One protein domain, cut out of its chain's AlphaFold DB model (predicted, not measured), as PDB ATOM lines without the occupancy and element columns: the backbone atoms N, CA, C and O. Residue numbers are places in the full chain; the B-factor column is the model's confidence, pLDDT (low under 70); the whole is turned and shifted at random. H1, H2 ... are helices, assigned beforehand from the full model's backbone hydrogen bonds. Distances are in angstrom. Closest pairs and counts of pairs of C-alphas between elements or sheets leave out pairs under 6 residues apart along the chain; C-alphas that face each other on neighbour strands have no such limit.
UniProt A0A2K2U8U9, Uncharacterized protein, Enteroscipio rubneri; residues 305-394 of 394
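This is residues 305 to 394 of the 394 residues of an uncharacterized protein of Enteroscipio rubneri (UniProt A0A2K2U8U9). Five helices stand side by side in a zigzag, up and down, each packing on the one before it in the chain: H1, H3 and H5 make one row, and H2 and H4 make a second row beside it. H1, H2 and H3 are closely packed, while H4 meets H3 near one end of H3, and H5 is tilted across H4. The printed part has 90 residues with five named helices, in the order H1 H2 H3 H4 H5, and no named strand; the class is all helix. The whole is compact, with a radius of gyration of the C-alphas of 12.5 A, and spans 35 by 30 by 18 A.

H1, residues 305 to 321, touches H2, residues 325 to 337, at a shallow tilt of 12 degrees, opposite ways; their closest C-alphas are those of Ala 316 and Ala 328, 4.8 A apart. H2 touches H3, residues 342 to 358, at a shallow tilt of 15 degrees, opposite ways, with the closest C-alphas those of Ala 329 and Glu 352, 4.4 A apart. H1 and H3 are close but not clearly touching, the closest C-alphas being those of Lys 320 and Cys 355, 7.2 A apart. H3 touches H4, residues 362 to 374, with residues 353 to 357 alone, at a shallow tilt of 23 degrees, opposite ways; the closest C-alphas, those of Tyr 356 and Ala 365, are 5.4 A apart. H4 touches H5, residues 381 to 392, at a steep tilt of 41 degrees, opposite ways, with the closest C-alphas those of Ala 369 and Leu 387, 5.6 A apart. These four pairs are helical hairpins, and together the five helices form a bundle, helices packed alongside one another. H1 is apart from H4 and H5, and so is H2. Each O i to N i+4 pair is within hydrogen-bond range in H1, H3, H4 and H5, and 8 of 9 are in H2.

H1 begins with C-alpha 305 at (156.431, 192.874, 158.844) and is 24.2 A long from first to last C-alpha. H2 is 18.5 A long, H3 24.3 A, H4 18.4 A and H5 16.7 A. H3 begins at C-alpha 342, (158.037, 180.488, 162.365), and H5 ends at C-alpha 392, (142.959, 166.530, 179.133).

The two C-alphas farthest apart are those of Leu 307 and Ile 394, 37.3 A. The printed part has no cut and ends at residue 394, the chain's last. The links H1 to H2, H2 to H3 and H3 to H4 are tight, and H4 to H5 is short; no link is long. The mean pLDDT of the printed part is 90.4, and residues 305, 377 and 394 are under 70.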
ATOM      1  N   ARG A 305     157.254 193.932 158.227       65.62
ATOM      2  CA  ARG A 305     156.431 192.874 158.844       65.62
ATOM      3  C   ARG A 305     156.801 192.596 160.300       65.62
ATOM      4  O   ARG A 305     155.922 192.385 161.128       65.62
ATOM      5  N   SER A 306     158.091 192.643 160.640       70.50
ATOM      6  CA  SER A 306     158.548 192.436 162.022       70.50
ATOM      7  C   SER A 306     158.088 193.547 162.969       70.50
ATOM      8  O   SER A 306     157.723 193.269 164.116       70.50
ATOM      9  N   LEU A 307     158.063 194.797 162.493       75.00
ATOM     10  CA  LEU A 307     157.596 195.942 163.271       75.00
ATOM     11  C   LEU A 307     156.076 195.873 163.485       75.00
ATOM     12  O   LEU A 307     155.620 195.995 164.624       75.00
ATOM     13  N   GLU A 308     155.315 195.545 162.437       86.44
ATOM     14  CA  GLU A 308     153.867 195.314 162.532       86.44
ATOM     15  C   GLU A 308     153.507 194.138 163.450       86.44
ATOM     16  O   GLU A 308     152.617 194.266 164.297       86.44
ATOM     17  N   TYR A 309     154.224 193.013 163.340       91.44
ATOM     18  CA  TYR A 309     154.070 191.865 164.235       91.44
ATOM     19  C   TYR A 309     154.284 192.271 165.693       91.44
ATOM     20  O   TYR A 309     153.440 192.011 166.550       91.44
ATOM     21  N   SER A 310     155.403 192.944 165.977       91.50
ATOM     22  CA  SER A 310     155.766 193.384 167.324       91.50
ATOM     23  C   SER A 310     154.677 194.265 167.940       91.50
ATOM     24  O   SER A 310     154.345 194.109 169.118       91.50
ATOM     25  N   ASP A 311     154.115 195.192 167.169       93.81
ATOM     26  CA  ASP A 311     153.123 196.132 167.684       93.81
ATOM     27  C   ASP A 311     151.746 195.483 167.857       93.81
ATOM     28  O   ASP A 311     151.096 195.694 168.889       93.81
ATOM     29  N   CYS A 312     151.354 194.593 166.942       92.31
ATOM     30  CA  CYS A 312     150.166 193.756 167.093       92.31
ATOM     31  C   CYS A 312     150.278 192.847 168.332       92.31
ATOM     32  O   CYS A 312     149.395 192.844 169.195       92.31
ATOM     33  N   PHE A 313     151.419 192.176 168.504       94.56
ATOM     34  CA  PHE A 313     151.690 191.289 169.635       94.56
ATOM     35  C   PHE A 313     151.681 192.036 170.979       94.56
ATOM     36  O   PHE A 313     151.110 191.562 171.967       94.56
ATOM     37  N   LYS A 314     152.264 193.242 171.047       95.88
ATOM     38  CA  LYS A 314     152.203 194.092 172.255       95.88
ATOM     39  C   LYS A 314     150.771 194.501 172.587       95.88
ATOM     40  O   LYS A 314     150.381 194.449 173.758       95.88
ATOM     41  N   LYS A 315     149.988 194.902 171.582       96.00
ATOM     42  CA  LYS A 315     148.582 195.285 171.758       96.00
ATOM     43  C   LYS A 315     147.748 194.098 172.249       96.00
ATOM     44  O   LYS A 315     146.990 194.251 173.208       96.00
ATOM     45  N   ALA A 316     147.962 192.914 171.675       95.81
ATOM     46  CA  ALA A 316     147.303 191.671 172.074       95.81
ATOM     47  C   ALA A 316     147.612 191.336 173.539       95.81
ATOM     48  O   ALA A 316     146.710 191.092 174.343       95.81
ATOM     49  N   ARG A 317     148.887 191.453 173.930       96.31
ATOM     50  CA  ARG A 317     149.323 191.247 175.314       96.31
ATOM     51  C   ARG A 317     148.692 192.249 176.279       96.31
ATOM     52  O   ARG A 317     148.272 191.858 177.363       96.31
ATOM     53  N   ASN A 318     148.582 193.522 175.902       96.69
ATOM     54  CA  ASN A 318     147.930 194.528 176.739       96.69
ATOM     55  C   ASN A 318     146.437 194.219 176.953       96.69
ATOM     56  O   ASN A 318     145.950 194.340 178.075       96.69
ATOM     57  N   LEU A 319     145.730 193.766 175.914       94.88
ATOM     58  CA  LEU A 319     144.330 193.339 176.023       94.88
ATOM     59  C   LEU A 319     144.168 192.081 176.881       94.88
ATOM     60  O   LEU A 319     143.251 192.022 177.698       94.88
ATOM     61  N   LYS A 320     145.089 191.118 176.764       95.19
ATOM     62  CA  LYS A 320     145.125 189.934 177.630       95.19
ATOM     63  C   LYS A 320     145.264 190.322 179.103       95.19
ATOM     64  O   LYS A 320     144.513 189.819 179.930       95.19
ATOM     65  N   MET A 321     146.171 191.248 179.425       94.75
ATOM     66  CA  MET A 321     146.362 191.735 180.802       94.75
ATOM     67  C   MET A 321     145.154 192.516 181.337       94.75
ATOM     68  O   MET A 321     144.951 192.569 182.544       94.75
ATOM     69  N   LYS A 322     144.342 193.102 180.451       95.25
ATOM     70  CA  LYS A 322     143.079 193.774 180.797       95.25
ATOM     71  C   LYS A 322     141.903 192.807 180.993       95.25
ATOM     72  O   LYS A 322     140.809 193.263 181.297       95.25
ATOM     73  N   GLY A 323     142.103 191.503 180.789       94.19
ATOM     74  CA  GLY A 323     141.050 190.486 180.905       94.19
ATOM     75  C   GLY A 323     140.184 190.315 179.651       94.19
ATOM     76  O   GLY A 323     139.265 189.502 179.641       94.19
ATOM     77  N   ALA A 324     140.475 191.026 178.557       95.81
ATOM     78  CA  ALA A 324     139.738 190.907 177.297       95.81
ATOM     79  C   ALA A 324     140.235 189.704 176.468       95.81
ATOM     80  O   ALA A 324     140.719 189.862 175.345       95.81
ATOM     81  N   HIS A 325     140.143 188.494 177.027       95.19
ATOM     82  CA  HIS A 325     140.773 187.284 176.481       95.19
ATOM     83  C   HIS A 325     140.258 186.891 175.088       95.19
ATOM     84  O   HIS A 325     141.059 186.576 174.213       95.19
ATOM     85  N   ALA A 326     138.951 186.996 174.830       93.94
ATOM     86  CA  ALA A 326     138.381 186.657 173.522       93.94
ATOM     87  C   ALA A 326     138.853 187.594 172.390       93.94
ATOM     88  O   ALA A 326     139.050 187.154 171.258       93.94
ATOM     89  N   VAL A 327     139.052 188.883 172.686       94.88
ATOM     90  CA  VAL A 327     139.567 189.864 171.712       94.88
ATOM     91  C   VAL A 327     141.080 189.717 171.563       94.88
ATOM     92  O   VAL A 327     141.597 189.774 170.451       94.88
ATOM     93  N   ALA A 328     141.787 189.471 172.669       95.81
ATOM     94  CA  ALA A 328     143.220 189.205 172.653       95.81
ATOM     95  C   ALA A 328     143.562 187.972 171.804       95.81
ATOM     96  O   ALA A 328     144.512 188.040 171.034       95.81
ATOM     97  N   ALA A 329     142.766 186.897 171.876       95.44
ATOM     98  CA  ALA A 329     142.945 185.695 171.057       95.44
ATOM     99  C   ALA A 329     142.943 186.014 169.553       95.44
ATOM    100  O   ALA A 329     143.874 185.655 168.838       95.44
ATOM    101  N   ARG A 330     141.955 186.789 169.085       94.75
ATOM    102  CA  ARG A 330     141.878 187.211 167.676       94.75
ATOM    103  C   ARG A 330     143.075 188.058 167.256       94.75
ATOM    104  O   ARG A 330     143.568 187.915 166.144       94.75
ATOM    105  N   LEU A 331     143.544 188.928 168.145       95.50
ATOM    106  CA  LEU A 331     144.697 189.776 167.865       95.50
ATOM    107  C   LEU A 331     146.012 188.976 167.855       95.50
ATOM    108  O   LEU A 331     146.914 189.284 167.082       95.50
ATOM    109  N   PHE A 332     146.116 187.924 168.672       96.00
ATOM    110  CA  PHE A 332     147.233 186.986 168.601       96.00
ATOM    111  C   PHE A 332     147.224 186.189 167.296       96.00
ATOM    112  O   PHE A 332     148.281 186.070 166.682       96.00
ATOM    113  N   ARG A 333     146.054 185.767 166.804       94.62
ATOM    114  CA  ARG A 333     145.916 185.155 165.474       94.62
ATOM    115  C   ARG A 333     146.399 186.078 164.361       94.62
ATOM    116  O   ARG A 333     147.220 185.689 163.540       94.62
ATOM    117  N   GLU A 334     145.942 187.328 164.377       94.38
ATOM    118  CA  GLU A 334     146.378 188.336 163.408       94.38
ATOM    119  C   GLU A 334     147.890 188.582 163.493       94.38
ATOM    120  O   GLU A 334     148.552 188.789 162.477       94.38
ATOM    121  N   SER A 335     148.467 188.531 164.697       93.31
ATOM    122  CA  SER A 335     149.918 188.597 164.846       93.31
ATOM    123  C   SER A 335     150.613 187.347 164.292       93.31
ATOM    124  O   SER A 335     151.630 187.486 163.627       93.31
ATOM    125  N   ALA A 336     150.061 186.145 164.472       92.12
ATOM    126  CA  ALA A 336     150.623 184.923 163.898       92.12
ATOM    127  C   ALA A 336     150.666 184.994 162.360       92.12
ATOM    128  O   ALA A 336     151.704 184.708 161.765       92.12
ATOM    129  N   ASP A 337     149.601 185.489 161.726       90.69
ATOM    130  CA  ASP A 337     149.534 185.656 160.267       90.69
ATOM    131  C   ASP A 337     150.558 186.693 159.735       90.69
ATOM    132  O   ASP A 337     151.015 186.597 158.597       90.69
ATOM    133  N   ARG A 338     150.958 187.675 160.558       90.75
ATOM    134  CA  ARG A 338     151.958 188.710 160.212       90.75
ATOM    135  C   ARG A 338     153.388 188.357 160.631       90.75
ATOM    136  O   ARG A 338     154.303 189.151 160.397       90.75
ATOM    137  N   ALA A 339     153.592 187.222 161.295       89.56
ATOM    138  CA  ALA A 339     154.883 186.872 161.865       89.56
ATOM    139  C   ALA A 339     155.929 186.631 160.756       89.56
ATOM    140  O   ALA A 339     155.680 185.851 159.836       89.56
ATOM    141  N   PRO A 340     157.116 187.263 160.835       84.06
ATOM    142  CA  PRO A 340     158.184 187.054 159.857       84.06
ATOM    143  C   PRO A 340     158.900 185.708 160.041       84.06
ATOM    144  O   PRO A 340     159.458 185.192 159.079       84.06
ATOM    145  N   ASP A 341     158.872 185.156 161.259       88.00
ATOM    146  CA  ASP A 341     159.561 183.922 161.636       88.00
ATOM    147  C   ASP A 341     158.571 182.880 162.160       88.00
ATOM    148  O   ASP A 341     157.650 183.195 162.920       88.00
ATOM    149  N   GLU A 342     158.843 181.609 161.877       87.75
ATOM    150  CA  GLU A 342     158.037 180.488 162.365       87.75
ATOM    151  C   GLU A 342     158.031 180.398 163.902       87.75
ATOM    152  O   GLU A 342     157.000 180.155 164.521       87.75
ATOM    153  N   ALA A 343     159.164 180.683 164.549       87.94
ATOM    154  CA  ALA A 343     159.256 180.708 166.009       87.94
ATOM    155  C   ALA A 343     158.390 181.817 166.635       87.94
ATOM    156  O   ALA A 343     157.825 181.636 167.717       87.94
ATOM    157  N   GLN A 344     158.274 182.964 165.959       89.38
ATOM    158  CA  GLN A 344     157.411 184.062 166.393       89.38
ATOM    159  C   GLN A 344     155.938 183.712 166.167       89.38
ATOM    160  O   GLN A 344     155.127 183.925 167.068       89.38
ATOM    161  N   ARG A 345     155.618 183.090 165.025       91.19
ATOM    162  CA  ARG A 345     154.277 182.583 164.720       91.19
ATOM    163  C   ARG A 345     153.793 181.590 165.775       91.19
ATOM    164  O   ARG A 345     152.772 181.841 166.408       91.19
ATOM    165  N   ARG A 346     154.591 180.557 166.069       90.75
ATOM    166  CA  ARG A 346     154.287 179.558 167.108       90.75
ATOM    167  C   ARG A 346     154.016 180.216 168.454       90.75
ATOM    168  O   ARG A 346     153.034 179.916 169.124       90.75
ATOM    169  N   LYS A 347     154.859 181.172 168.853       91.56
ATOM    170  CA  LYS A 347     154.662 181.902 170.109       91.56
ATOM    171  C   LYS A 347     153.319 182.641 170.146       91.56
ATOM    172  O   LYS A 347     152.673 182.638 171.190       91.56
ATOM    173  N   ALA A 348     152.919 183.281 169.051       94.44
ATOM    174  CA  ALA A 348     151.627 183.952 168.956       94.44
ATOM    175  C   ALA A 348     150.453 182.960 168.996       94.44
ATOM    176  O   ALA A 348     149.510 183.187 169.748       94.44
ATOM    177  N   GLU A 349     150.547 181.830 168.295       93.31
ATOM    178  CA  GLU A 349     149.537 180.760 168.307       93.31
ATOM    179  C   GLU A 349     149.362 180.144 169.710       93.31
ATOM    180  O   GLU A 349     148.242 179.943 170.180       93.31
ATOM    181  N   PHE A 350     150.453 179.926 170.453       94.31
ATOM    182  CA  PHE A 350     150.380 179.461 171.845       94.31
ATOM    183  C   PHE A 350     149.765 180.500 172.796       94.31
ATOM    184  O   PHE A 350     149.113 180.136 173.779       94.31
ATOM    185  N   GLU A 351     149.961 181.793 172.535       95.38
ATOM    186  CA  GLU A 351     149.304 182.861 173.297       95.38
ATOM    187  C   GLU A 351     147.814 182.994 172.934       95.38
ATOM    188  O   GLU A 351     147.007 183.259 173.831       95.38
ATOM    189  N   GLU A 352     147.431 182.749 171.673       95.38
ATOM    190  CA  GLU A 352     146.033 182.608 171.241       95.38
ATOM    191  C   GLU A 352     145.359 181.444 171.977       95.38
ATOM    192  O   GLU A 352     144.324 181.639 172.621       95.38
ATOM    193  N   LEU A 353     145.993 180.268 171.975       94.94
ATOM    194  CA  LEU A 353     145.523 179.086 172.693       94.94
ATOM    195  C   LEU A 353     145.297 179.386 174.179       94.94
ATOM    196  O   LEU A 353     144.225 179.111 174.722       94.94
ATOM    197  N   ALA A 354     146.280 180.010 174.834       94.50
ATOM    198  CA  ALA A 354     146.163 180.401 176.235       94.50
ATOM    199  C   ALA A 354     144.995 181.375 176.472       94.50
ATOM    200  O   ALA A 354     144.341 181.309 177.511       94.50
ATOM    201  N   CYS A 355     144.709 182.274 175.527       95.50
ATOM    202  CA  CYS A 355     143.573 183.185 175.638       95.50
ATOM    203  C   CYS A 355     142.225 182.466 175.504       95.50
ATOM    204  O   CYS A 355     141.308 182.817 176.243       95.50
ATOM    205  N   TYR A 356     142.088 181.459 174.636       94.88
ATOM    206  CA  TYR A 356     140.848 180.675 174.561       94.88
ATOM    207  C   TYR A 356     140.587 179.871 175.834       94.88
ATOM    208  O   TYR A 356     139.451 179.854 176.308       94.88
ATOM    209  N   VAL A 357     141.633 179.287 176.430       94.38
ATOM    210  CA  VAL A 357     141.525 178.582 177.719       94.38
ATOM    211  C   VAL A 357     141.064 179.536 178.823       94.38
ATOM    212  O   VAL A 357     140.133 179.220 179.556       94.38
ATOM    213  N   LEU A 358     141.657 180.732 178.909       93.19
ATOM    214  CA  LEU A 358     141.271 181.747 179.900       93.19
ATOM    215  C   LEU A 358     139.873 182.334 179.655       93.19
ATOM    216  O   LEU A 358     139.222 182.777 180.594       93.19
ATOM    217  N   ALA A 359     139.406 182.347 178.406       93.62
ATOM    218  CA  ALA A 359     138.070 182.811 178.044       93.62
ATOM    219  C   ALA A 359     136.968 181.755 178.267       93.62
ATOM    220  O   ALA A 359     135.811 182.042 177.962       93.62
ATOM    221  N   GLY A 360     137.309 180.540 178.719       92.69
ATOM    222  CA  GLY A 360     136.371 179.416 178.839       92.69
ATOM    223  C   GLY A 360     135.919 178.826 177.496       92.69
ATOM    224  O   GLY A 360     134.982 178.037 177.446       92.69
ATOM    225  N   GLN A 361     136.564 179.197 176.384       93.38
ATOM    226  CA  GLN A 361     136.244 178.703 175.037       93.38
ATOM    227  C   GLN A 361     137.040 177.430 174.740       93.38
ATOM    228  O   GLN A 361     137.895 177.395 173.852       93.38
ATOM    229  N   HIS A 362     136.763 176.390 175.522       93.31
ATOM    230  CA  HIS A 362     137.504 175.132 175.516       93.31
ATOM    231  C   HIS A 362     137.448 174.396 174.167       93.31
ATOM    232  O   HIS A 362     138.471 173.880 173.723       93.31
ATOM    233  N   ASP A 363     136.318 174.448 173.457       92.44
ATOM    234  CA  ASP A 363     136.171 173.812 172.138       92.44
ATOM    235  C   ASP A 363     137.115 174.422 171.093       92.44
ATOM    236  O   ASP A 363     137.789 173.713 170.346       92.44
ATOM    237  N   ARG A 364     137.224 175.758 171.081       91.94
ATOM    238  CA  ARG A 364     138.151 176.474 170.192       91.94
ATOM    239  C   ARG A 364     139.601 176.234 170.577       91.94
ATOM    240  O   ARG A 364     140.443 176.105 169.696       91.94
ATOM    241  N   ALA A 365     139.886 176.157 171.877       93.88
ATOM    242  CA  ALA A 365     141.216 175.810 172.356       93.88
ATOM    243  C   ALA A 365     141.617 174.392 171.913       93.88
ATOM    244  O   ALA A 365     142.749 174.201 171.481       93.88
ATOM    245  N   ARG A 366     140.699 173.416 171.958       92.19
ATOM    246  CA  ARG A 366     140.959 172.044 171.499       92.19
ATOM    247  C   ARG A 366     141.198 171.995 169.990       92.19
ATOM    248  O   ARG A 366     142.226 171.479 169.577       92.19
ATOM    249  N   ALA A 367     140.334 172.627 169.194       93.69
ATOM    250  CA  ALA A 367     140.507 172.688 167.740       93.69
ATOM    251  C   ALA A 367     141.857 173.311 167.338       93.69
ATOM    252  O   ALA A 367     142.571 172.759 166.504       93.69
ATOM    253  N   LEU A 368     142.246 174.416 167.983       91.94
ATOM    254  CA  LEU A 368     143.542 175.050 167.740       91.94
ATOM    255  C   LEU A 368     144.708 174.170 168.219       91.94
ATOM    256  O   LEU A 368     145.741 174.104 167.564       91.94
ATOM    257  N   ALA A 369     144.563 173.475 169.352       93.19
ATOM    258  CA  ALA A 369     145.584 172.553 169.839       93.19
ATOM    259  C   ALA A 369     145.796 171.364 168.890       93.19
ATOM    260  O   ALA A 369     146.932 170.931 168.714       93.19
ATOM    261  N   ASP A 370     144.730 170.858 168.272       92.25
ATOM    262  CA  ASP A 370     144.807 169.775 167.294       92.25
ATOM    263  C   ASP A 370     145.428 170.253 165.975       92.25
ATOM    264  O   ASP A 370     146.301 169.572 165.440       92.25
ATOM    265  N   GLU A 371     145.097 171.464 165.511       91.06
ATOM    266  CA  GLU A 371     145.770 172.100 164.366       91.06
ATOM    267  C   GLU A 371     147.282 172.243 164.620       91.06
ATOM    268  O   GLU A 371     148.097 171.825 163.799       91.06
ATOM    269  N   LEU A 372     147.677 172.733 165.801       90.81
ATOM    270  CA  LEU A 372     149.087 172.898 166.177       90.81
ATOM    271  C   LEU A 372     149.839 171.577 166.372       90.81
ATOM    272  O   LEU A 372     151.062 171.550 166.241       90.81
ATOM    273  N   ARG A 373     149.141 170.482 166.695       89.00
ATOM    274  CA  ARG A 373     149.738 169.139 166.726       89.00
ATOM    275  C   ARG A 373     150.017 168.615 165.329       89.00
ATOM    276  O   ARG A 373     151.047 167.981 165.131       89.00
ATOM    277  N   VAL A 374     149.090 168.842 164.399       88.12
ATOM    278  CA  VAL A 374     149.178 168.320 163.032       88.12
ATOM    279  C   VAL A 374     150.176 169.122 162.207       88.12
ATOM    280  O   VAL A 374     151.034 168.527 161.567       88.12
ATOM    281  N   CYS A 375     150.118 170.455 162.248       79.81
ATOM    282  CA  CYS A 375     151.005 171.305 161.448       79.81
ATOM    283  C   CYS A 375     152.352 171.606 162.166       79.81
ATOM    284  O   CYS A 375     153.068 172.538 161.802       79.81
ATOM    285  N   GLY A 376     152.675 170.872 163.237       75.44
ATOM    286  CA  GLY A 376     153.736 171.192 164.187       75.44
ATOM    287  C   GLY A 376     155.003 170.341 164.071       75.44
ATOM    288  O   GLY A 376     155.243 169.488 164.925       75.44
ATOM    289  N   ASP A 377     155.865 170.614 163.088       67.12
ATOM    290  CA  ASP A 377     157.060 169.784 162.826       67.12
ATOM    291  C   ASP A 377     158.177 169.933 163.884       67.12
ATOM    292  O   ASP A 377     158.973 169.018 164.115       67.12
ATOM    293  N   HIS A 378     158.222 171.067 164.595       71.88
ATOM    294  CA  HIS A 378     159.268 171.376 165.581       71.88
ATOM    295  C   HIS A 378     158.722 172.006 166.871       71.88
ATOM    296  O   HIS A 378     159.153 173.086 167.287       71.88
ATOM    297  N   LEU A 379     157.778 171.334 167.538       84.69
ATOM    298  CA  LEU A 379     157.349 171.747 168.878       84.69
ATOM    299  C   LEU A 379     158.385 171.376 169.939       84.69
ATOM    300  O   LEU A 379     158.920 170.264 169.982       84.69
ATOM    301  N   THR A 380     158.604 172.297 170.872       87.94
ATOM    302  CA  THR A 380     159.400 172.029 172.069       87.94
ATOM    303  C   THR A 380     158.678 171.046 172.999       87.94
ATOM    304  O   THR A 380     157.452 170.920 172.989       87.94
ATOM    305  N   SER A 381     159.430 170.350 173.860       88.75
ATOM    306  CA  SER A 381     158.840 169.424 174.845       88.75
ATOM    307  C   SER A 381     157.785 170.111 175.727       88.75
ATOM    308  O   SER A 381     156.693 169.585 175.924       88.75
ATOM    309  N   ALA A 382     158.065 171.339 176.175       89.56
ATOM    310  CA  ALA A 382     157.137 172.121 176.986       89.56
ATOM    311  C   ALA A 382     155.847 172.491 176.234       89.56
ATOM    312  O   ALA A 382     154.771 172.504 176.824       89.56
ATOM    313  N   GLU A 383     155.938 172.798 174.942       91.06
ATOM    314  CA  GLU A 383     154.778 173.096 174.095       91.06
ATOM    315  C   GLU A 383     153.897 171.865 173.894       91.06
ATOM    316  O   GLU A 383     152.682 171.959 174.058       91.06
ATOM    317  N   ARG A 384     154.496 170.692 173.663       91.62
ATOM    318  CA  ARG A 384     153.753 169.425 173.591       91.62
ATOM    319  C   ARG A 384     152.996 169.131 174.884       91.62
ATOM    320  O   ARG A 384     151.816 168.802 174.825       91.62
ATOM    321  N   ILE A 385     153.639 169.333 176.038       93.00
ATOM    322  CA  ILE A 385     152.997 169.175 177.353       93.00
ATOM    323  C   ILE A 385     151.811 170.141 177.509       93.00
ATOM    324  O   ILE A 385     150.772 169.750 178.031       93.00
ATOM    325  N   LYS A 386     151.921 171.389 177.033       90.56
ATOM    326  CA  LYS A 386     150.805 172.352 177.078       90.56
ATOM    327  C   LYS A 386     149.627 171.912 176.213       90.56
ATOM    328  O   LYS A 386     148.495 171.982 176.678       90.56
ATOM    329  N   LEU A 387     149.877 171.461 174.981       92.94
ATOM    330  CA  LEU A 387     148.809 170.966 174.103       92.94
ATOM    331  C   LEU A 387     148.122 169.744 174.719       92.94
ATOM    332  O   LEU A 387     146.897 169.660 174.755       92.94
ATOM    333  N   ASP A 388     148.916 168.812 175.244       91.69
ATOM    334  CA  ASP A 388     148.450 167.622 175.957       91.69
ATOM    335  C   ASP A 388     147.592 167.972 177.184       91.69
ATOM    336  O   ASP A 388     146.500 167.434 177.348       91.69
ATOM    337  N   ALA A 389     148.005 168.962 177.980       92.88
ATOM    338  CA  ALA A 389     147.204 169.471 179.089       92.88
ATOM    339  C   ALA A 389     145.851 170.037 178.628       92.88
ATOM    340  O   ALA A 389     144.830 169.704 179.223       92.88
ATOM    341  N   VAL A 390     145.814 170.831 177.548       90.88
ATOM    342  CA  VAL A 390     144.552 171.362 176.992       90.88
ATOM    343  C   VAL A 390     143.627 170.236 176.532       90.88
ATOM    344  O   VAL A 390     142.419 170.319 176.738       90.88
ATOM    345  N   ALA A 391     144.174 169.155 175.972       87.56
ATOM    346  CA  ALA A 391     143.373 168.006 175.565       87.56
ATOM    347  C   ALA A 391     142.810 167.189 176.734       87.56
ATOM    348  O   ALA A 391     141.794 166.531 176.531       87.56
ATOM    349  N   ARG A 392     143.436 167.227 177.920       87.56
ATOM    350  CA  ARG A 392     142.959 166.530 179.133       87.56
ATOM    351  C   ARG A 392     142.076 167.376 180.049       87.56
ATOM    352  O   ARG A 392     141.481 166.830 180.968       87.56
ATOM    353  N   MET A 393     142.041 168.696 179.867       79.19
ATOM    354  CA  MET A 393     141.332 169.613 180.772       79.19
ATOM    355  C   MET A 393     139.798 169.543 180.648       79.19
ATOM    356  O   MET A 393     139.098 170.187 181.425       79.19
ATOM    357  N   ILE A 394     139.299 168.804 179.657       56.94
ATOM    358  CA  ILE A 394     137.895 168.660 179.261       56.94
ATOM    359  C   ILE A 394     137.655 167.177 179.033       56.94
ATOM    360  O   ILE A 394     136.643 166.666 179.547       56.94
TER     361      ILE A 394